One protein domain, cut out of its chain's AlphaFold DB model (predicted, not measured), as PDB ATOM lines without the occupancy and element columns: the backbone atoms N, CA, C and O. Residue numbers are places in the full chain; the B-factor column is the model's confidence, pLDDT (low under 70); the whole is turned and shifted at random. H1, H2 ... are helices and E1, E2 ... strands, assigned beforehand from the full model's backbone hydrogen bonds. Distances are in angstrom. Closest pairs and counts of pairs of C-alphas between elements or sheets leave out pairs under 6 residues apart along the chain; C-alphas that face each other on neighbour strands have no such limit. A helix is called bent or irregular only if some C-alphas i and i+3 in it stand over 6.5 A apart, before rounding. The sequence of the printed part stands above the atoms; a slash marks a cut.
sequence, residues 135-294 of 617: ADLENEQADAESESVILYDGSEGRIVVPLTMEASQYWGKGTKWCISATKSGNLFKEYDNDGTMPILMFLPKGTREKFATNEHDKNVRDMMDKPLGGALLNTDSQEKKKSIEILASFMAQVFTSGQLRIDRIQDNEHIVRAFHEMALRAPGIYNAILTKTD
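Overview. This is residues 135 to 294 of the 617 residues of an uncharacterized protein of Alphaproteobacteria bacterium RIFCSPHIGHO2_02_FULL_46_13 (UniProt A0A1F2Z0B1). A twisted five-stranded sheet forms the middle of three layers, with H4 and H5 across one face and H2 along a strand on the other. H6 packs on H4 away from the sheet, and H1 packs on H2. The printed part has 160 residues, with six named helices and five named strands in the order H1 E1 E2 H2 H3 E3 E4 E5 H4 H5 H6; the sheet, E1 E2 E3 E4 E5, is antiparallel throughout and the class is mixed. The whole is compact, with a radius of gyration of the C-alphas of 15.0 A and spans of 43 by 34 by 31 A.

Along the chain. H1, residues 135 to 146, begins at C-alpha 135 (-16.276, 34.212, -21.434) and is 16.2 A long. E1, residues 148 to 154, is 16.0 A long, and E2, residues 157 to 162, 15.6 A. H2 is residues 165 to 171, H3 188 to 192, E3 200 to 204, E4 211 to 214 and E5 219 to 221. H4, residues 238 to 257, spans 28.7 A, and H5, residues 266 to 281, spans 22.6 A. H5 is irregular, with C-alphas 267 and 270 8.6 A apart, and has a kink of 32 degrees near residue 273. H6, residues 283 to 292, ends at C-alpha 292 (-2.193, 5.247, 2.490).

Arrangement. In the hairpin E1 and E2, N 151 and O 159 are 2.9 A apart; between E2 and E3, N 203 and O 158 are 2.8 A apart. E3 E4 E5 form a meander, each strand the antiparallel neighbour of the one before, with N 202 and O 211 at 2.8 A and N 221 and O 212 at 2.8 A. H2 lies over E2 at a height over the sheet of 8.5 A. On the opposite face, H4 runs across the strands at 8.6 A, and H5, over E4 and E5, at 9.1 A. H1 touches H2 with residues 140 to 145 alone, closest at the C-alphas of Ala 144 and Ala 167, 4.3 A. H3 only grazes the sheet. H6, not on the sheet, touches residues 244 to 252 of H4 alone, closest at the C-alphas of Ala 248 and Ile 289, 4.5 A, at a steep tilt of 51 degrees. H5 and H6 touch only at the corner, closest at the C-alphas of Ala 279 and Tyr 286, 5.1 A. Every O i to N i+4 pair is within hydrogen-bond range in H1, H2, H3 and H4; H5 has 10 of 12 and H6 5 of 6.

Size, cuts and confidence. The C-alphas farthest apart, those of Ala 135 and Leu 232, are 48.4 A apart. The printed part has no cut. The links H2 to H3 and E5 to H4 are long, and residues 234 to 239 stand free. Mean pLDDT of the printed part is 83.5; residues 217, 229 to 237, 263 to 267, 283 and 294 are under 70.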
ATOM      1  N   ALA A 135     -17.518  33.454 -21.312       85.19
ATOM      2  CA  ALA A 135     -16.276  34.212 -21.434       85.19
ATOM      3  C   ALA A 135     -15.852  34.844 -20.098       85.19
ATOM      4  O   ALA A 135     -14.679  34.810 -19.752       85.19
ATOM      5  N   ASP A 136     -16.801  35.356 -19.302       87.19
ATOM      6  CA  ASP A 136     -16.485  35.884 -17.966       87.19
ATOM      7  C   ASP A 136     -15.957  34.785 -17.033       87.19
ATOM      8  O   ASP A 136     -15.084  35.038 -16.209       87.19
ATOM      9  N   LEU A 137     -16.491  33.563 -17.145       85.44
ATOM     10  CA  LEU A 137     -16.050  32.421 -16.341       85.44
ATOM     11  C   LEU A 137     -14.678  31.896 -16.775       85.44
ATOM     12  O   LEU A 137     -13.914  31.469 -15.913       85.44
ATOM     13  N   GLU A 138     -14.394  31.904 -18.079       86.81
ATOM     14  CA  GLU A 138     -13.093  31.535 -18.649       86.81
ATOM     15  C   GLU A 138     -12.019  32.559 -18.272       86.81
ATOM     16  O   GLU A 138     -10.945  32.168 -17.825       86.81
ATOM     17  N   ASN A 139     -12.331  33.856 -18.357       90.88
ATOM     18  CA  ASN A 139     -11.424  34.920 -17.926       90.88
ATOM     19  C   ASN A 139     -11.149  34.843 -16.420       90.88
ATOM     20  O   ASN A 139      -9.994  34.832 -16.025       90.88
ATOM     21  N   GLU A 140     -12.179  34.681 -15.577       90.19
ATOM     22  CA  GLU A 140     -11.985  34.545 -14.122       90.19
ATOM     23  C   GLU A 140     -11.135  33.312 -13.768       90.19
ATOM     24  O   GLU A 140     -10.386  33.339 -12.796       90.19
ATOM     25  N   GLN A 141     -11.240  32.226 -14.546       91.56
ATOM     26  CA  GLN A 141     -10.363  31.069 -14.384       91.56
ATOM     27  C   GLN A 141      -8.920  31.393 -14.778       91.56
ATOM     28  O   GLN A 141      -8.014  31.052 -14.024       91.56
ATOM     29  N   ALA A 142      -8.711  32.013 -15.941       92.25
ATOM     30  CA  ALA A 142      -7.382  32.370 -16.425       92.25
ATOM     31  C   ALA A 142      -6.679  33.345 -15.468       92.25
ATOM     32  O   ALA A 142      -5.513  33.138 -15.136       92.25
ATOM     33  N   ASP A 143      -7.410  34.344 -14.965       94.50
ATOM     34  CA  ASP A 143      -6.924  35.297 -13.968       94.50
ATOM     35  C   ASP A 143      -6.512  34.553 -12.691       94.50
ATOM     36  O   ASP A 143      -5.360  34.643 -12.272       94.50
ATOM     37  N   ALA A 144      -7.395  33.713 -12.137       95.19
ATOM     38  CA  ALA A 144      -7.101  32.951 -10.925       95.19
ATOM     39  C   ALA A 144      -5.931  31.966 -11.086       95.19
ATOM     40  O   ALA A 144      -5.173  31.771 -10.139       95.19
ATOM     41  N   GLU A 145      -5.775  31.337 -12.253       93.06
ATOM     42  CA  GLU A 145      -4.625  30.480 -12.560       93.06
ATOM     43  C   GLU A 145      -3.327  31.295 -12.663       93.06
ATOM     44  O   GLU A 145      -2.302  30.851 -12.156       93.06
ATOM     45  N   SER A 146      -3.367  32.492 -13.258       94.12
ATOM     46  CA  SER A 146      -2.204  33.387 -13.351       94.12
ATOM     47  C   SER A 146      -1.801  34.009 -12.008       94.12
ATOM     48  O   SER A 146      -0.630  34.309 -11.786       94.12
ATOM     49  N   GLU A 147      -2.765  34.152 -11.100       95.75
ATOM     50  CA  GLU A 147      -2.613  34.705  -9.753       95.75
ATOM     51  C   GLU A 147      -2.463  33.606  -8.683       95.75
ATOM     52  O   GLU A 147      -2.719  33.834  -7.500       95.75
ATOM     53  N   SER A 148      -2.071  32.392  -9.078       94.56
ATOM     54  CA  SER A 148      -1.836  31.274  -8.159       94.56
ATOM     55  C   SER A 148      -0.571  30.503  -8.504       94.56
ATOM     56  O   SER A 148      -0.219  30.332  -9.669       94.56
ATOM     57  N   VAL A 149       0.062  29.924  -7.488       92.81
ATOM     58  CA  VAL A 149       1.034  28.845  -7.688       92.81
ATOM     59  C   VAL A 149       0.278  27.521  -7.725       92.81
ATOM     60  O   VAL A 149      -0.394  27.144  -6.765       92.81
ATOM     61  N   ILE A 150       0.377  26.799  -8.841       92.81
ATOM     62  CA  ILE A 150      -0.230  25.475  -9.002       92.81
ATOM     63  C   ILE A 150       0.815  24.413  -8.653       92.81
ATOM     64  O   ILE A 150       1.685  24.095  -9.465       92.81
ATOM     65  N   LEU A 151       0.717  23.861  -7.444       92.81
ATOM     66  CA  LEU A 151       1.616  22.811  -6.959       92.81
ATOM     67  C   LEU A 151       1.292  21.460  -7.598       92.81
ATOM     68  O   LEU A 151       2.179  20.644  -7.821       92.81
ATOM     69  N   TYR A 152       0.020  21.222  -7.911       94.25
ATOM     70  CA  TYR A 152      -0.430  19.993  -8.546       94.25
ATOM     71  C   TYR A 152      -1.675  20.246  -9.400       94.25
ATOM     72  O   TYR A 152      -2.594  20.939  -8.962       94.25
ATOM     73  N   ASP A 153      -1.716  19.659 -10.597       93.88
ATOM     74  CA  ASP A 153      -2.887  19.627 -11.482       93.88
ATOM     75  C   ASP A 153      -2.910  18.301 -12.249       93.88
ATOM     76  O   ASP A 153      -2.184  18.128 -13.230       93.88
ATOM     77  N   GLY A 154      -3.709  17.351 -11.758       93.88
ATOM     78  CA  GLY A 154      -3.767  15.983 -12.270       93.88
ATOM     79  C   GLY A 154      -5.184  15.411 -12.326       93.88
ATOM     80  O   GLY A 154      -6.191  16.113 -12.180       93.88
ATOM     81  N   SER A 155      -5.289  14.103 -12.568       92.81
ATOM     82  CA  SER A 155      -6.579  13.395 -12.632       92.81
ATOM     83  C   SER A 155      -7.348  13.424 -11.310       92.81
ATOM     84  O   SER A 155      -8.577  13.369 -11.316       92.81
ATOM     85  N   GLU A 156      -6.630  13.553 -10.207       92.81
ATOM     86  CA  GLU A 156      -7.069  13.446  -8.827       92.81
ATOM     87  C   GLU A 156      -7.629  14.769  -8.303       92.81
ATOM     88  O   GLU A 156      -8.395  14.776  -7.345       92.81
ATOM     89  N   GLY A 157      -7.273  15.897  -8.923       95.44
ATOM     90  CA  GLY A 157      -7.617  17.230  -8.437       95.44
ATOM     91  C   GLY A 157      -6.490  18.234  -8.604       95.44
ATOM     92  O   GLY A 157      -5.626  18.080  -9.467       95.44
ATOM     93  N   ARG A 158      -6.523  19.279  -7.774       96.31
ATOM     94  CA  ARG A 158      -5.528  20.357  -7.769       96.31
ATOM     95  C   ARG A 158      -5.052  20.689  -6.360       96.31
ATOM     96  O   ARG A 158      -5.830  20.596  -5.413       96.31
ATOM     97  N   ILE A 159      -3.799  21.123  -6.250       96.00
ATOM     98  CA  ILE A 159      -3.266  21.804  -5.064       96.00
ATOM     99  C   ILE A 159      -2.776  23.172  -5.520       96.00
ATOM    100  O   ILE A 159      -1.936  23.258  -6.419       96.00
ATOM    101  N   VAL A 160      -3.327  24.229  -4.930       95.81
ATOM    102  CA  VAL A 160      -3.078  25.612  -5.353       95.81
ATOM    103  C   VAL A 160      -2.743  26.497  -4.161       95.81
ATOM    104  O   VAL A 160      -3.256  26.282  -3.064       95.81
ATOM    105  N   VAL A 161      -1.909  27.504  -4.399       94.50
ATOM    106  CA  VAL A 161      -1.606  28.586  -3.460       94.50
ATOM    107  C   VAL A 161      -2.026  29.898  -4.124       94.50
ATOM    108  O   VAL A 161      -1.328  30.353  -5.034       94.50
ATOM    109  N   PRO A 162      -3.185  30.480  -3.766       95.50
ATOM    110  CA  PRO A 162      -3.595  31.768  -4.303       95.50
ATOM    111  C   PRO A 162      -2.667  32.874  -3.799       95.50
ATOM    112  O   PRO A 162      -2.396  32.954  -2.606       95.50
ATOM    113  N   LEU A 163      -2.222  33.741  -4.706       93.00
ATOM    114  CA  LEU A 163      -1.363  34.894  -4.406       93.00
ATOM    115  C   LEU A 163      -2.165  36.194  -4.244       93.00
ATOM    116  O   LEU A 163      -1.631  37.223  -3.837       93.00
ATOM    117  N   THR A 164      -3.454  36.158  -4.584       94.38
ATOM    118  CA  THR A 164      -4.376  37.291  -4.496       94.38
ATOM    119  C   THR A 164      -5.668  36.883  -3.795       94.38
ATOM    120  O   THR A 164      -6.063  35.708  -3.753       94.38
ATOM    121  N   MET A 165      -6.374  37.882  -3.264       94.69
ATOM    122  CA  MET A 165      -7.696  37.679  -2.674       94.69
ATOM    123  C   MET A 165      -8.680  37.158  -3.729       94.69
ATOM    124  O   MET A 165      -9.514  36.304  -3.434       94.69
ATOM    125  N   GLU A 166      -8.572  37.644  -4.960       94.88
ATOM    126  CA  GLU A 166      -9.395  37.277  -6.105       94.88
ATOM    127  C   GLU A 166      -9.204  35.798  -6.481       94.88
ATOM    128  O   GLU A 166     -10.190  35.061  -6.610       94.88
ATOM    129  N   ALA A 167      -7.957  35.322  -6.540       95.62
ATOM    130  CA  ALA A 167      -7.644  33.910  -6.740       95.62
ATOM    131  C   ALA A 167      -8.159  33.040  -5.581       95.62
ATOM    132  O   ALA A 167      -8.786  32.003  -5.813       95.62
ATOM    133  N   SER A 168      -7.987  33.481  -4.328       96.00
ATOM    134  CA  SER A 168      -8.519  32.785  -3.144       96.00
ATOM    135  C   SER A 168     -10.047  32.667  -3.180       96.00
ATOM    136  O   SER A 168     -10.626  31.609  -2.907       96.00
ATOM    137  N   GLN A 169     -10.732  33.737  -3.589       94.12
ATOM    138  CA  GLN A 169     -12.175  33.733  -3.805       94.12
ATOM    139  C   GLN A 169     -12.584  32.802  -4.945       94.12
ATOM    140  O   GLN A 169     -13.682  32.247  -4.882       94.12
ATOM    141  N   TYR A 170     -11.780  32.667  -6.001       94.56
ATOM    142  CA  TYR A 170     -12.071  31.771  -7.119       94.56
ATOM    143  C   TYR A 170     -11.942  30.298  -6.715       94.56
ATOM    144  O   TYR A 170     -12.899  29.532  -6.860       94.56
ATOM    145  N   TRP A 171     -10.794  29.899  -6.165       95.25
ATOM    146  CA  TRP A 171     -10.532  28.506  -5.791       95.25
ATOM    147  C   TRP A 171     -11.409  28.039  -4.629       95.25
ATOM    148  O   TRP A 171     -11.950  26.926  -4.660       95.25
ATOM    149  N   GLY A 172     -11.664  28.921  -3.662       93.38
ATOM    150  CA  GLY A 172     -12.567  28.665  -2.545       93.38
ATOM    151  C   GLY A 172     -14.056  28.860  -2.851       93.38
ATOM    152  O   GLY A 172     -14.877  28.818  -1.940       93.38
ATOM    153  N   LYS A 173     -14.468  29.037  -4.119       89.00
ATOM    154  CA  LYS A 173     -15.900  29.046  -4.484       89.00
ATOM    155  C   LYS A 173     -16.626  27.830  -3.888       89.00
ATOM    156  O   LYS A 173     -16.190  26.694  -4.085       89.00
ATOM    157  N   GLY A 174     -17.757  28.063  -3.223       86.06
ATOM    158  CA  GLY A 174     -18.561  26.999  -2.613       86.06
ATOM    159  C   GLY A 174     -18.042  26.500  -1.260       86.06
ATOM    160  O   GLY A 174     -18.393  25.387  -0.876       86.06
ATOM    161  N   THR A 175     -17.223  27.287  -0.560       91.25
ATOM    162  CA  THR A 175     -16.843  27.074   0.846       91.25
ATOM    163  C   THR A 175     -17.336  28.235   1.720       91.25
ATOM    164  O   THR A 175     -17.695  29.302   1.222       91.25
ATOM    165  N   LYS A 176     -17.336  28.038   3.041       90.38
ATOM    166  CA  LYS A 176     -17.604  29.066   4.060       90.38
ATOM    167  C   LYS A 176     -16.338  29.737   4.595       90.38
ATOM    168  O   LYS A 176     -16.399  30.405   5.630       90.38
ATOM    169  N   TRP A 177     -15.209  29.569   3.908       91.69
ATOM    170  CA  TRP A 177     -13.940  30.165   4.308       91.69
ATOM    171  C   TRP A 177     -14.009  31.690   4.257       91.69
ATOM    172  O   TRP A 177     -14.406  32.276   3.248       91.69
ATOM    173  N   CYS A 178     -13.560  32.346   5.328       89.12
ATOM    174  CA  CYS A 178     -13.483  33.809   5.379       89.12
ATOM    175  C   CYS A 178     -12.575  34.397   4.277       89.12
ATOM    176  O   CYS A 178     -12.873  35.457   3.733       89.12
ATOM    177  N   ILE A 179     -11.525  33.673   3.877       91.31
ATOM    178  CA  ILE A 179     -10.605  34.032   2.784       91.31
ATOM    179  C   ILE A 179     -11.241  33.951   1.385       91.31
ATOM    180  O   ILE A 179     -10.670  34.429   0.404       91.31
ATOM    181  N   SER A 180     -12.442  33.377   1.274       91.44
ATOM    182  CA  SER A 180     -13.187  33.226   0.017       91.44
ATOM    183  C   SER A 180     -14.458  34.080  -0.031       91.44
ATOM    184  O   SER A 180     -15.185  34.058  -1.030       91.44
ATOM    185  N   ALA A 181     -14.716  34.870   1.018       86.88
ATOM    186  CA  ALA A 181     -15.856  35.773   1.100       86.88
ATOM    187  C   ALA A 181     -15.772  36.881   0.035       86.88
ATOM    188  O   ALA A 181     -14.703  37.439  -0.208       86.88
ATOM    189  N   THR A 182     -16.905  37.211  -0.597       82.50
ATOM    190  CA  THR A 182     -16.975  38.182  -1.717       82.50
ATOM    191  C   THR A 182     -17.782  39.441  -1.409       82.50
ATOM    192  O   THR A 182     -17.682  40.426  -2.136       82.50
ATOM    193  N   LYS A 183     -18.614  39.420  -0.361       73.06
ATOM    194  CA  LYS A 183     -19.535  40.521  -0.024       73.06
ATOM    195  C   LYS A 183     -19.254  41.155   1.341       73.06
ATOM    196  O   LYS A 183     -19.938  42.104   1.721       73.06
ATOM    197  N   SER A 184     -18.291  40.626   2.083       73.31
ATOM    198  CA  SER A 184     -18.053  40.917   3.496       73.31
ATOM    199  C   SER A 184     -16.549  40.962   3.799       73.31
ATOM    200  O   SER A 184     -15.735  40.985   2.875       73.31
ATOM    201  N   GLY A 185     -16.178  41.047   5.083       73.12
ATOM    202  CA  GLY A 185     -14.782  41.097   5.520       73.12
ATOM    203  C   GLY A 185     -14.033  39.828   5.127       73.12
ATOM    204  O   GLY A 185     -14.212  38.786   5.749       73.12
ATOM    205  N   ASN A 186     -13.210  39.931   4.086       87.19
ATOM    206  CA  ASN A 186     -12.331  38.863   3.637       87.19
ATOM    207  C   ASN A 186     -10.981  38.986   4.358       87.19
ATOM    208  O   ASN A 186     -10.376  40.060   4.354       87.19
ATOM    209  N   LEU A 187     -10.529  37.894   4.978       88.00
ATOM    210  CA  LEU A 187      -9.306  37.859   5.790       88.00
ATOM    211  C   LEU A 187      -8.083  37.339   5.022       88.00
ATOM    212  O   LEU A 187      -7.078  37.010   5.637       88.00
ATOM    213  N   PHE A 188      -8.133  37.270   3.688       91.94
ATOM    214  CA  PHE A 188      -7.038  36.739   2.870       91.94
ATOM    215  C   PHE A 188      -5.689  37.370   3.224       91.94
ATOM    216  O   PHE A 188      -4.746  36.646   3.502       91.94
ATOM    217  N   LYS A 189      -5.612  38.704   3.302       89.81
ATOM    218  CA  LYS A 189      -4.354  39.403   3.616       89.81
ATOM    219  C   LYS A 189      -3.808  39.084   5.008       89.81
ATOM    220  O   LYS A 189      -2.600  39.053   5.183       89.81
ATOM    221  N   GLU A 190      -4.690  38.869   5.979       88.19
ATOM    222  CA  GLU A 190      -4.301  38.498   7.345       88.19
ATOM    223  C   GLU A 190      -3.744  37.071   7.383       88.19
ATOM    224  O   GLU A 190      -2.744  36.815   8.041       88.19
ATOM    225  N   TYR A 191      -4.353  36.162   6.618       87.00
ATOM    226  CA  TYR A 191      -3.961  34.754   6.575       87.00
ATOM    227  C   TYR A 191      -2.727  34.502   5.703       87.00
ATOM    228  O   TYR A 191      -1.922  33.646   6.053       87.00
ATOM    229  N   ASP A 192      -2.590  35.210   4.583       88.50
ATOM    230  CA  ASP A 192      -1.452  35.101   3.663       88.50
ATOM    231  C   ASP A 192      -0.217  35.871   4.169       88.50
ATOM    232  O   ASP A 192       0.923  35.485   3.907       88.50
ATOM    233  N   ASN A 193      -0.445  36.940   4.943       85.94
ATOM    234  CA  ASN A 193       0.580  37.808   5.520       85.94
ATOM    235  C   ASN A 193       1.638  38.243   4.486       85.94
ATOM    236  O   ASN A 193       2.828  37.942   4.623       85.94
ATOM    237  N   ASP A 194       1.178  38.911   3.426       82.31
ATOM    238  CA  ASP A 194       1.993  39.394   2.301       82.31
ATOM    239  C   ASP A 194       2.899  38.296   1.693       82.31
ATOM    240  O   ASP A 194       4.079  38.513   1.410       82.31
ATOM    241  N   GLY A 195       2.345  37.093   1.509       79.50
ATOM    242  CA  GLY A 195       3.006  35.925   0.923       79.50
ATOM    243  C   GLY A 195       3.929  35.144   1.861       79.50
ATOM    244  O   GLY A 195       4.538  34.161   1.436       79.50
ATOM    245  N   THR A 196       4.060  35.548   3.128       82.88
ATOM    246  CA  THR A 196       4.935  34.854   4.091       82.88
ATOM    247  C   THR A 196       4.267  33.649   4.754       82.88
ATOM    248  O   THR A 196       4.970  32.782   5.269       82.88
ATOM    249  N   MET A 197       2.934  33.569   4.731       86.69
ATOM    250  CA  MET A 197       2.134  32.483   5.311       86.69
ATOM    251  C   MET A 197       1.185  31.901   4.252       86.69
ATOM    252  O   MET A 197      -0.030  32.080   4.337       86.69
ATOM    253  N   PRO A 198       1.715  31.202   3.234       89.06
ATOM    254  CA  PRO A 198       0.940  30.796   2.071       89.06
ATOM    255  C   PRO A 198      -0.255  29.928   2.460       89.06
ATOM    256  O   PRO A 198      -0.156  29.001   3.269       89.06
ATOM    257  N   ILE A 199      -1.390  30.211   1.826       92.19
ATOM    258  CA  ILE A 199      -2.613  29.431   1.981       92.19
ATOM    259  C   ILE A 199      -2.585  28.280   0.978       92.19
ATOM    260  O   ILE A 199      -2.686  28.484  -0.225       92.19
ATOM    261  N   LEU A 200      -2.495  27.051   1.464       93.88
ATOM    262  CA  LEU A 200      -2.621  25.850   0.645       93.88
ATOM    263  C   LEU A 200      -4.098  25.489   0.501       93.88
ATOM    264  O   LEU A 200      -4.786  25.322   1.506       93.88
ATOM    265  N   MET A 201      -4.583  25.317  -0.728       96.69
ATOM    266  CA  MET A 201      -5.922  24.799  -1.012       96.69
ATOM    267  C   MET A 201      -5.845  23.456  -1.740       96.69
ATOM    268  O   MET A 201      -5.255  23.347  -2.816       96.69
ATOM    269  N   PHE A 202      -6.505  22.446  -1.179       96.69
ATOM    270  CA  PHE A 202      -6.627  21.101  -1.732       96.69
ATOM    271  C   PHE A 202      -8.012  20.933  -2.356       96.69
ATOM    272  O   PHE A 202      -9.039  21.102  -1.689       96.69
ATOM    273  N   LEU A 203      -8.045  20.585  -3.642       96.62
ATOM    274  CA  LEU A 203      -9.255  20.528  -4.461       96.62
ATOM    275  C   LEU A 203      -9.417  19.132  -5.101       96.62
ATOM    276  O   LEU A 203      -9.181  18.991  -6.308       96.62
ATOM    277  N   PRO A 204      -9.804  18.090  -4.333       96.38
ATOM    278  CA  PRO A 204      -9.993  16.740  -4.860       96.38
ATOM    279  C   PRO A 204     -11.109  16.675  -5.909       96.38
ATOM    280  O   PRO A 204     -12.257  17.070  -5.675       96.38
ATOM    281  N   LYS A 205     -10.795  16.118  -7.076       91.12
ATOM    282  CA  LYS A 205     -11.742  15.906  -8.170       91.12
ATOM    283  C   LYS A 205     -12.694  14.756  -7.849       91.12
ATOM    284  O   LYS A 205     -12.375  13.830  -7.116       91.12
ATOM    285  N   GLY A 206     -13.901  14.812  -8.410       84.62
ATOM    286  CA  GLY A 206     -14.931  13.789  -8.184       84.62
ATOM    287  C   GLY A 206     -15.652  13.920  -6.840       84.62
ATOM    288  O   GLY A 206     -16.641  13.227  -6.614       84.62
ATOM    289  N   THR A 207     -15.226  14.857  -5.991       87.38
ATOM    290  CA  THR A 207     -15.891  15.195  -4.732       87.38
ATOM    291  C   THR A 207     -16.359  16.653  -4.745       87.38
ATOM    292  O   THR A 207     -16.034  17.420  -5.653       87.38
ATOM    293  N   ARG A 208     -17.172  17.033  -3.752       85.12
ATOM    294  CA  ARG A 208     -17.463  18.445  -3.458       85.12
ATOM    295  C   ARG A 208     -16.560  19.008  -2.363       85.12
ATOM    296  O   ARG A 208     -16.613  20.211  -2.133       85.12
ATOM    297  N   GLU A 209     -15.801  18.148  -1.689       91.38
ATOM    298  CA  GLU A 209     -14.978  18.533  -0.553       91.38
ATOM    299  C   GLU A 209     -13.818  19.405  -1.019       91.38
ATOM    300  O   GLU A 209     -13.274  19.230  -2.112       91.38
ATOM    301  N   LYS A 210     -13.455  20.360  -0.171       95.31
ATOM    302  CA  LYS A 210     -12.300  21.232  -0.349       95.31
ATOM    303  C   LYS A 210     -11.664  21.440   1.008       95.31
ATOM    304  O   LYS A 210     -12.378  21.525   2.010       95.31
ATOM    305  N   PHE A 211     -10.346  21.560   1.012       94.88
ATOM    306  CA  PHE A 211      -9.586  21.763   2.234       94.88
ATOM    307  C   PHE A 211      -8.644  22.943   2.073       94.88
ATOM    308  O   PHE A 211      -8.139  23.175   0.976       94.88
ATOM    309  N   ALA A 212      -8.414  23.677   3.153       93.69
ATOM    310  CA  ALA A 212      -7.419  24.737   3.185       93.69
ATOM    311  C   ALA A 212      -6.577  24.636   4.453       93.69
ATOM    312  O   ALA A 212      -7.083  24.220   5.490       93.69
ATOM    313  N   THR A 213      -5.308  25.012   4.375       89.94
ATOM    314  CA  THR A 213      -4.432  25.141   5.544       89.94
ATOM    315  C   THR A 213      -3.476  26.301   5.334       89.94
ATOM    316  O   THR A 213      -3.097  26.602   4.202       89.94
ATOM    317  N   ASN A 214      -3.078  26.946   6.420       86.44
ATOM    318  CA  ASN A 214      -1.996  27.915   6.426       86.44
ATOM    319  C   ASN A 214      -1.344  27.972   7.812       86.44
ATOM    320  O   ASN A 214      -1.866  27.444   8.795       86.44
ATOM    321  N   GLU A 215      -0.200  28.640   7.881       75.94
ATOM    322  CA  GLU A 215       0.579  28.789   9.113       75.94
ATOM    323  C   GLU A 215      -0.125  29.649  10.172       75.94
ATOM    324  O   GLU A 215       0.022  29.388  11.362       75.94
ATOM    325  N   HIS A 216      -0.928  30.637   9.764       77.81
ATOM    326  CA  HIS A 216      -1.664  31.493  10.699       77.81
ATOM    327  C   HIS A 216      -2.726  30.712  11.492       77.81
ATOM    328  O   HIS A 216      -2.849  30.879  12.702       77.81
ATOM    329  N   ASP A 217      -3.505  29.861  10.816       68.81
ATOM    330  CA  ASP A 217      -4.608  29.115  11.434       68.81
ATOM    331  C   ASP A 217      -4.156  27.816  12.112       68.81
ATOM    332  O   ASP A 217      -4.881  27.265  12.943       68.81
ATOM    333  N   LYS A 218      -2.960  27.322  11.757       72.19
ATOM    334  CA  LYS A 218      -2.345  26.108  12.317       72.19
ATOM    335  C   LYS A 218      -3.282  24.890  12.274       72.19
ATOM    336  O   LYS A 218      -3.254  24.035  13.158       72.19
ATOM    337  N   ASN A 219      -4.170  24.823  11.279       76.56
ATOM    338  CA  ASN A 219      -5.174  23.773  11.160       76.56
ATOM    339  C   ASN A 219      -5.620  23.578   9.706       76.56
ATOM    340  O   ASN A 219      -5.622  24.513   8.908       76.56
ATOM    341  N   VAL A 220      -6.070  22.365   9.384       87.56
ATOM    342  CA  VAL A 220      -6.738  22.089   8.108       87.56
ATOM    343  C   VAL A 220      -8.226  22.357   8.265       87.56
ATOM    344  O   VAL A 220      -8.883  21.742   9.099       87.56
ATOM    345  N   ARG A 221      -8.787  23.237   7.444       89.44
ATOM    346  CA  ARG A 221     -10.213  23.580   7.430       89.44
ATOM    347  C   ARG A 221     -10.950  22.786   6.360       89.44
ATOM    348  O   ARG A 221     -10.475  22.683   5.230       89.44
ATOM    349  N   ASP A 222     -12.135  22.280   6.689       91.75
ATOM    350  CA  ASP A 222     -13.091  21.755   5.706       91.75
ATOM    351  C   ASP A 222     -13.864  22.881   5.001       91.75
ATOM    352  O   ASP A 222     -13.737  24.058   5.345       91.75
ATOM    353  N   MET A 223     -14.726  22.538   4.040       90.88
ATOM    354  CA  MET A 223     -15.523  23.521   3.298       90.88
ATOM    355  C   MET A 223     -16.501  24.340   4.157       90.88
ATOM    356  O   MET A 223     -16.982  25.374   3.697       90.88
ATOM    357  N   MET A 224     -16.820  23.892   5.373       87.31
ATOM    358  CA  MET A 224     -17.667  24.598   6.338       87.31
ATOM    359  C   MET A 224     -16.856  25.494   7.277       87.31
ATOM    360  O   MET A 224     -17.428  26.037   8.223       87.31
ATOM    361  N   ASP A 225     -15.559  25.683   7.002       86.69
ATOM    362  CA  ASP A 225     -14.633  26.458   7.832       86.69
ATOM    363  C   ASP A 225     -14.396  25.803   9.208       86.69
ATOM    364  O   ASP A 225     -14.025  26.473  10.177       86.69
ATOM    365  N   LYS A 226     -14.619  24.482   9.323       85.94
ATOM    366  CA  LYS A 226     -14.392  23.717  10.555       85.94
ATOM    367  C   LYS A 226     -12.985  23.108  10.564       85.94
ATOM    368  O   LYS A 226     -12.576  22.529   9.558       85.94
ATOM    369  N   PRO A 227     -12.258  23.187  11.690       84.25
ATOM    370  CA  PRO A 227     -10.940  22.580  11.818       84.25
ATOM    371  C   PRO A 227     -11.011  21.044  11.844       84.25
ATOM    372  O   PRO A 227     -11.857  20.444  12.518       84.25
ATOM    373  N   LEU A 228     -10.083  20.402  11.141       79.56
ATOM    374  CA  LEU A 228      -9.910  18.954  11.079       79.56
ATOM    375  C   LEU A 228      -8.818  18.454  12.052       79.56
ATOM    376  O   LEU A 228      -8.899  17.308  12.490       79.56
ATOM    377  N   GLY A 229      -7.866  19.297  12.470       66.56
ATOM    378  CA  GLY A 229      -6.812  19.023  13.468       66.56
ATOM    379  C   GLY A 229      -7.147  19.458  14.910       66.56
ATOM    380  O   GLY A 229      -8.117  20.193  15.119       66.56
ATOM    381  N   GLY A 230      -6.362  18.986  15.892       56.22
ATOM    382  CA  GLY A 230      -6.478  19.254  17.341       56.22
ATOM    383  C   GLY A 230      -6.022  18.067  18.215       56.22
ATOM    384  O   GLY A 230      -6.246  16.916  17.833       56.22
ATOM    385  N   ALA A 231      -5.387  18.337  19.365       39.91
ATOM    386  CA  ALA A 231      -5.018  17.321  20.352       39.91
ATOM    387  C   ALA A 231      -6.271  16.711  21.005       39.91
ATOM    388  O   ALA A 231      -7.262  17.401  21.241       39.91
ATOM    389  N   LEU A 232      -6.204  15.411  21.296       35.56
ATOM    390  CA  LEU A 232      -7.265  14.543  21.825       35.56
ATOM    391  C   LEU A 232      -8.333  14.102  20.804       35.56
ATOM    392  O   LEU A 232      -9.211  14.836  20.351       35.56
ATOM    393  N   LEU A 233      -8.252  12.803  20.519       36.25
ATOM    394  CA  LEU A 233      -9.155  11.930  19.774       36.25
ATOM    395  C   LEU A 233     -10.602  11.907  20.318       36.25
ATOM    396  O   LEU A 233     -11.118  10.849  20.649       36.25
ATOM    397  N   ASN A 234     -11.313  13.032  20.315       38.00
ATOM    398  CA  ASN A 234     -12.780  13.036  20.353       38.00
ATOM    399  C   ASN A 234     -13.322  13.369  18.955       38.00
ATOM    400  O   ASN A 234     -13.982  14.383  18.730       38.00
ATOM    401  N   THR A 235     -13.018  12.525  17.962       43.72
ATOM    402  CA  THR A 235     -13.665  12.605  16.638       43.72
ATOM    403  C   THR A 235     -15.006  11.863  16.648       43.72
ATOM    404  O   THR A 235     -15.169  10.816  16.023       43.72
ATOM    405  N   ASP A 236     -15.990  12.430  17.349       51.75
ATOM    406  CA  ASP A 236     -17.350  11.876  17.470       51.75
ATOM    407  C   ASP A 236     -18.283  12.194  16.282       51.75
ATOM    408  O   ASP A 236     -19.460  11.835  16.305       51.75
ATOM    409  N   SER A 237     -17.801  12.815  15.196       67.00
ATOM    410  CA  SER A 237     -18.612  12.989  13.980       67.00
ATOM    411  C   SER A 237     -18.090  12.150  12.809       67.00
ATOM    412  O   SER A 237     -16.938  12.259  12.384       67.00
ATOM    413  N   GLN A 238     -18.968  11.310  12.247       75.56
ATOM    414  CA  GLN A 238     -18.694  10.541  11.024       75.56
ATOM    415  C   GLN A 238     -18.268  11.444   9.853       75.56
ATOM    416  O   GLN A 238     -17.459  11.038   9.023       75.56
ATOM    417  N   GLU A 239     -18.775  12.679   9.811       79.00
ATOM    418  CA  GLU A 239     -18.419  13.686   8.806       79.00
ATOM    419  C   GLU A 239     -16.929  14.040   8.849       79.00
ATOM    420  O   GLU A 239     -16.266  13.990   7.818       79.00
ATOM    421  N   LYS A 240     -16.368  14.301  10.041       82.62
ATOM    422  CA  LYS A 240     -14.945  14.636  10.189       82.62
ATOM    423  C   LYS A 240     -14.049  13.488   9.719       82.62
ATOM    424  O   LYS A 240     -13.094  13.725   8.987       82.62
ATOM    425  N   LYS A 241     -14.383  12.243  10.080       82.81
ATOM    426  CA  LYS A 241     -13.644  11.047   9.628       82.81
ATOM    427  C   LYS A 241     -13.673  10.904   8.107       82.81
ATOM    428  O   LYS A 241     -12.641  10.648   7.500       82.81
ATOM    429  N   LYS A 242     -14.834  11.134   7.488       87.75
ATOM    430  CA  LYS A 242     -14.986  11.117   6.029       87.75
ATOM    431  C   LYS A 242     -14.133  12.195   5.350       87.75
ATOM    432  O   LYS A 242     -13.494  11.906   4.344       87.75
ATOM    433  N   SER A 243     -14.101  13.410   5.895       89.75
ATOM    434  CA  SER A 243     -13.277  14.506   5.373       89.75
ATOM    435  C   SER A 243     -11.781  14.191   5.444       89.75
ATOM    436  O   SER A 243     -11.075  14.377   4.454       89.75
ATOM    437  N   ILE A 244     -11.315  13.651   6.577       87.94
ATOM    438  CA  ILE A 244      -9.923  13.201   6.749       87.94
ATOM    439  C   ILE A 244      -9.584  12.112   5.727       87.94
ATOM    440  O   ILE A 244      -8.562  12.206   5.057       87.94
ATOM    441  N   GLU A 245     -10.461  11.123   5.551       89.69
ATOM    442  CA  GLU A 245     -10.261  10.019   4.608       89.69
ATOM    443  C   GLU A 245     -10.151  10.494   3.149       89.69
ATOM    444  O   GLU A 245      -9.304  10.006   2.394       89.69
ATOM    445  N   ILE A 246     -10.979  11.466   2.747       93.75
ATOM    446  CA  ILE A 246     -10.943  12.057   1.401       93.75
ATOM    447  C   ILE A 246      -9.638  12.822   1.186       93.75
ATOM    448  O   ILE A 246      -8.982  12.618   0.164       93.75
ATOM    449  N   LEU A 247      -9.247  13.678   2.136       93.81
ATOM    450  CA  LEU A 247      -7.995  14.432   2.046       93.81
ATOM    451  C   LEU A 247      -6.783  13.494   2.014       93.81
ATOM    452  O   LEU A 247      -5.910  13.655   1.165       93.81
ATOM    453  N   ALA A 248      -6.753  12.493   2.894       91.19
ATOM    454  CA  ALA A 248      -5.662  11.534   2.974       91.19
ATOM    455  C   ALA A 248      -5.513  10.720   1.684       91.19
ATOM    456  O   ALA A 248      -4.412  10.592   1.152       91.19
ATOM    457  N   SER A 249      -6.630  10.237   1.133       93.75
ATOM    458  CA  SER A 249      -6.635   9.502  -0.136       93.75
ATOM    459  C   SER A 249      -6.190  10.380  -1.307       93.75
ATOM    460  O   SER A 249      -5.418   9.929  -2.148       93.75
ATOM    461  N   PHE A 250      -6.640  11.638  -1.350       96.19
ATOM    462  CA  PHE A 250      -6.210  12.600  -2.363       96.19
ATOM    463  C   PHE A 250      -4.696  12.842  -2.298       96.19
ATOM    464  O   PHE A 250      -4.011  12.693  -3.306       96.19
ATOM    465  N   MET A 251      -4.159  13.140  -1.113       93.81
ATOM    466  CA  MET A 251      -2.726  13.384  -0.921       93.81
ATOM    467  C   MET A 251      -1.870  12.159  -1.261       93.81
ATOM    468  O   MET A 251      -0.862  12.298  -1.950       93.81
ATOM    469  N   ALA A 252      -2.294  10.957  -0.859       88.44
ATOM    470  CA  ALA A 252      -1.585   9.723  -1.186       88.44
ATOM    471  C   ALA A 252      -1.489   9.488  -2.704       88.44
ATOM    472  O   ALA A 252      -0.437   9.098  -3.216       88.44
ATOM    473  N   GLN A 253      -2.562   9.773  -3.450       92.69
ATOM    474  CA  GLN A 253      -2.551   9.674  -4.912       92.69
ATOM    475  C   GLN A 253      -1.682  10.765  -5.554       92.69
ATOM    476  O   GLN A 253      -0.921  10.470  -6.475       92.69
ATOM    477  N   VAL A 254      -1.724  12.001  -5.036       93.12
ATOM    478  CA  VAL A 254      -0.838  13.095  -5.477       93.12
ATOM    479  C   VAL A 254       0.628  12.696  -5.321       93.12
ATOM    480  O   VAL A 254       1.394  12.816  -6.278       93.12
ATOM    481  N   PHE A 255       1.015  12.166  -4.161       87.06
ATOM    482  CA  PHE A 255       2.375  11.696  -3.898       87.06
ATOM    483  C   PHE A 255       2.767  10.534  -4.814       87.06
ATOM    484  O   PHE A 255       3.808  10.586  -5.465       87.06
ATOM    485  N   THR A 256       1.881   9.551  -4.978       84.44
ATOM    486  CA  THR A 256       2.106   8.404  -5.875       84.44
ATOM    487  C   THR A 256       2.285   8.824  -7.337       84.44
ATOM    488  O   THR A 256       3.051   8.203  -8.069       84.44
ATOM    489  N   SER A 257       1.616   9.893  -7.780       86.38
ATOM    490  CA  SER A 257       1.763  10.393  -9.153       86.38
ATOM    491  C   SER A 257       3.158  10.959  -9.450       86.38
ATOM    492  O   SER A 257       3.544  11.041 -10.616       86.38
ATOM    493  N   GLY A 258       3.898  11.393  -8.419       78.50
ATOM    494  CA  GLY A 258       5.197  12.058  -8.555       78.50
ATOM    495  C   GLY A 258       5.151  13.420  -9.264       78.50
ATOM    496  O   GLY A 258       6.192  13.928  -9.665       78.50
ATOM    497  N   GLN A 259       3.966  14.015  -9.458       83.38
ATOM    498  CA  GLN A 259       3.783  15.265 -10.217       83.38
ATOM    499  C   GLN A 259       3.691  16.523  -9.344       83.38
ATOM    500  O   GLN A 259       3.401  17.604  -9.862       83.38
ATOM    501  N   LEU A 260       3.885  16.401  -8.030       87.25
ATOM    502  CA  LEU A 260       3.871  17.543  -7.120       87.25
ATOM    503  C   LEU A 260       5.078  18.452  -7.407       87.25
ATOM    504  O   LEU A 260       6.225  18.050  -7.235       87.25
ATOM    505  N   ARG A 261       4.806  19.681  -7.845       83.56
ATOM    506  CA  ARG A 261       5.795  20.662  -8.311       83.56
ATOM    507  C   ARG A 261       6.339  21.479  -7.149       83.56
ATOM    508  O   ARG A 261       5.977  22.639  -6.961       83.56
ATOM    509  N   ILE A 262       7.187  20.847  -6.348       75.81
ATOM    510  CA  ILE A 262       7.976  21.495  -5.293       75.81
ATOM    511  C   ILE A 262       9.440  21.178  -5.604       75.81
ATOM    512  O   ILE A 262      10.091  20.372  -4.949       75.81
ATOM    513  N   ASP A 263       9.931  21.765  -6.695       53.22
ATOM    514  CA  ASP A 263      11.173  21.323  -7.342       53.22
ATOM    515  C   ASP A 263      12.434  21.688  -6.527       53.22
ATOM    516  O   ASP A 263      13.497  21.100  -6.738       53.22
ATOM    517  N   ARG A 264      12.333  22.642  -5.577       52.88
ATOM    518  CA  ARG A 264      13.381  23.008  -4.600       52.88
ATOM    519  C   ARG A 264      12.787  23.518  -3.285       52.88
ATOM    520  O   ARG A 264      12.005  24.467  -3.287       52.88
ATOM    521  N   ILE A 265      13.232  22.943  -2.163       51.69
ATOM    522  CA  ILE A 265      12.829  23.335  -0.797       51.69
ATOM    523  C   ILE A 265      13.219  24.793  -0.487       51.69
ATOM    524  O   ILE A 265      12.442  25.507   0.132       51.69
ATOM    525  N   GLN A 266      14.385  25.256  -0.956       51.12
ATOM    526  CA  GLN A 266      14.886  26.615  -0.682       51.12
ATOM    527  C   GLN A 266      14.051  27.723  -1.343       51.12
ATOM    528  O   GLN A 266      13.899  28.791  -0.763       51.12
ATOM    529  N   ASP A 267      13.475  27.461  -2.518       56.50
ATOM    530  CA  ASP A 267      12.657  28.441  -3.251       56.50
ATOM    531  C   ASP A 267      11.183  28.426  -2.796       56.50
ATOM    532  O   ASP A 267      10.399  29.287  -3.186       56.50
ATOM    533  N   ASN A 268      10.801  27.446  -1.966       73.75
ATOM    534  CA  ASN A 268       9.431  27.208  -1.507       73.75
ATOM    535  C   ASN A 268       9.360  27.017   0.020       73.75
ATOM    536  O   ASN A 268       8.461  26.327   0.505       73.75
ATOM    537  N   GLU A 269      10.291  27.601   0.787       78.81
ATOM    538  CA  GLU A 269      10.426  27.367   2.239       78.81
ATOM    539  C   GLU A 269       9.102  27.602   2.981       78.81
ATOM    540  O   GLU A 269       8.699  26.779   3.800       78.81
ATOM    541  N   HIS A 270       8.366  28.660   2.629       82.69
ATOM    542  CA  HIS A 270       7.065  28.971   3.228       82.69
ATOM    543  C   HIS A 270       5.976  27.930   2.910       82.69
ATOM    544  O   HIS A 270       5.129  27.638   3.749       82.69
ATOM    545  N   ILE A 271       6.000  27.342   1.711       85.06
ATOM    546  CA  ILE A 271       5.042  26.306   1.293       85.06
ATOM    547  C   ILE A 271       5.358  24.990   2.006       85.06
ATOM    548  O   ILE A 271       4.459  24.344   2.539       85.06
ATOM    549  N   VAL A 272       6.639  24.613   2.054       84.06
ATOM    550  CA  VAL A 272       7.108  23.436   2.795       84.06
ATOM    551  C   VAL A 272       6.769  23.573   4.279       84.06
ATOM    552  O   VAL A 272       6.203  22.648   4.856       84.06
ATOM    553  N   ARG A 273       6.996  24.754   4.865       80.38
ATOM    554  CA  ARG A 273       6.580  25.077   6.234       80.38
ATOM    555  C   ARG A 273       5.087  24.874   6.451       80.38
ATOM    556  O   ARG A 273       4.701  24.264   7.436       80.38
ATOM    557  N   ALA A 274       4.235  25.325   5.533       82.88
ATOM    558  CA  ALA A 274       2.794  25.134   5.673       82.88
ATOM    559  C   ALA A 274       2.385  23.641   5.629       82.88
ATOM    560  O   ALA A 274       1.459  23.238   6.337       82.88
ATOM    561  N   PHE A 275       3.100  22.796   4.872       86.19
ATOM    562  CA  PHE A 275       2.947  21.336   4.937       86.19
ATOM    563  C   PHE A 275       3.458  20.738   6.255       86.19
ATOM    564  O   PHE A 275       2.819  19.831   6.792       86.19
ATOM    565  N   HIS A 276       4.576  21.235   6.786       80.56
ATOM    566  CA  HIS A 276       5.103  20.820   8.089       80.56
ATOM    567  C   HIS A 276       4.144  21.179   9.220       80.56
ATOM    568  O   HIS A 276       3.781  20.306   9.997       80.56
ATOM    569  N   GLU A 277       3.645  22.412   9.262       76.75
ATOM    570  CA  GLU A 277       2.649  22.849  10.246       76.75
ATOM    571  C   GLU A 277       1.363  22.023  10.160       76.75
ATOM    572  O   GLU A 277       0.814  21.617  11.185       76.75
ATOM    573  N   MET A 278       0.910  21.690   8.946       81.50
ATOM    574  CA  MET A 278      -0.205  20.761   8.761       81.50
ATOM    575  C   MET A 278       0.087  19.398   9.402       81.50
ATOM    576  O   MET A 278      -0.770  18.862  10.106       81.50
ATOM    577  N   ALA A 279       1.273  18.836   9.159       77.44
ATOM    578  CA  ALA A 279       1.666  17.556   9.732       77.44
ATOM    579  C   ALA A 279       1.698  17.620  11.265       77.44
ATOM    580  O   ALA A 279       1.088  16.776  11.922       77.44
ATOM    581  N   LEU A 280       2.338  18.656  11.816       70.44
ATOM    582  CA  LEU A 280       2.534  18.854  13.251       70.44
ATOM    583  C   LEU A 280       1.215  19.059  14.009       70.44
ATOM    584  O   LEU A 280       1.003  18.483  15.072       70.44
ATOM    585  N   ARG A 281       0.303  19.867  13.468       70.31
ATOM    586  CA  ARG A 281      -0.917  20.297  14.173       70.31
ATOM    587  C   ARG A 281      -2.138  19.423  13.872       70.31
ATOM    588  O   ARG A 281      -3.151  19.491  14.574       70.31
ATOM    589  N   ALA A 282      -2.055  18.577  12.845       72.12
ATOM    590  CA  ALA A 282      -3.081  17.599  12.499       72.12
ATOM    591  C   ALA A 282      -2.486  16.183  12.335       72.12
ATOM    592  O   ALA A 282      -2.603  15.588  11.257       72.12
ATOM    593  N   PRO A 283      -1.923  15.588  13.407       68.50
ATOM    594  CA  PRO A 283      -1.216  14.306  13.335       68.50
ATOM    595  C   PRO A 283      -2.106  13.161  12.834       68.50
ATOM    596  O   PRO A 283      -1.637  12.288  12.112       68.50
ATOM    597  N   GLY A 284      -3.414  13.193  13.116       71.19
ATOM    598  CA  GLY A 284      -4.361  12.214  12.571       71.19
ATOM    599  C   GLY A 284      -4.512  12.281  11.043       71.19
ATOM    600  O   GLY A 284      -4.686  11.249  10.402       71.19
ATOM    601  N   ILE A 285      -4.412  13.475  10.445       79.44
ATOM    602  CA  ILE A 285      -4.407  13.640   8.981       79.44
ATOM    603  C   ILE A 285      -3.072  13.158   8.422       79.44
ATOM    604  O   ILE A 285      -3.057  12.407   7.452       79.44
ATOM    605  N   TYR A 286      -1.966  13.557   9.052       78.50
ATOM    606  CA  TYR A 286      -0.627  13.134   8.656       78.50
ATOM    607  C   TYR A 286      -0.497  11.606   8.651       78.50
ATOM    608  O   TYR A 286      -0.149  11.026   7.626       78.50
ATOM    609  N   ASN A 287      -0.892  10.941   9.740       71.94
ATOM    610  CA  ASN A 287      -0.878   9.484   9.854       71.94
ATOM    611  C   ASN A 287      -1.781   8.814   8.801       71.94
ATOM    612  O   ASN A 287      -1.379   7.864   8.129       71.94
ATOM    613  N   ALA A 288      -2.986   9.349   8.574       74.94
ATOM    614  CA  ALA A 288      -3.877   8.844   7.528       74.94
ATOM    615  C   ALA A 288      -3.266   8.962   6.116       74.94
ATOM    616  O   ALA A 288      -3.496   8.096   5.274       74.94
ATOM    617  N   ILE A 289      -2.477  10.009   5.843       81.12
ATOM    618  CA  ILE A 289      -1.738  10.150   4.579       81.12
ATOM    619  C   ILE A 289      -0.626   9.100   4.497       81.12
ATOM    620  O   ILE A 289      -0.531   8.398   3.489       81.12
ATOM    621  N   LEU A 290       0.194   8.970   5.544       73.50
ATOM    622  CA  LEU A 290       1.322   8.033   5.575       73.50
ATOM    623  C   LEU A 290       0.867   6.581   5.394       73.50
ATOM    624  O   LEU A 290       1.396   5.876   4.545       73.50
ATOM    625  N   THR A 291      -0.170   6.154   6.116       71.06
ATOM    626  CA  THR A 291      -0.719   4.785   6.033       71.06
ATOM    627  C   THR A 291      -1.291   4.431   4.657       71.06
ATOM    628  O   THR A 291      -1.382   3.253   4.310       71.06
ATOM    629  N   LYS A 292      -1.671   5.430   3.853       77.12
ATOM    630  CA  LYS A 292      -2.193   5.247   2.490       77.12
ATOM    631  C   LYS A 292      -1.142   5.401   1.397       77.12
ATOM    632  O   LYS A 292      -1.430   5.076   0.245       77.12
ATOM    633  N   THR A 293       0.035   5.920   1.726       71.06
ATOM    634  CA  THR A 293       1.084   6.219   0.750       71.06
ATOM    635  C   THR A 293       2.173   5.161   0.843       71.06
ATOM    636  O   THR A 293       2.690   4.892   1.921       71.06
ATOM    637  N   ASP A 294       2.561   4.566  -0.287       68.50
ATOM    638  CA  ASP A 294       3.772   3.739  -0.324       68.50
ATOM    639  C   ASP A 294       4.974   4.606   0.099       68.50
ATOM    640  O   ASP A 294       5.177   5.662  -0.511       68.50
TER     641      ASP A 294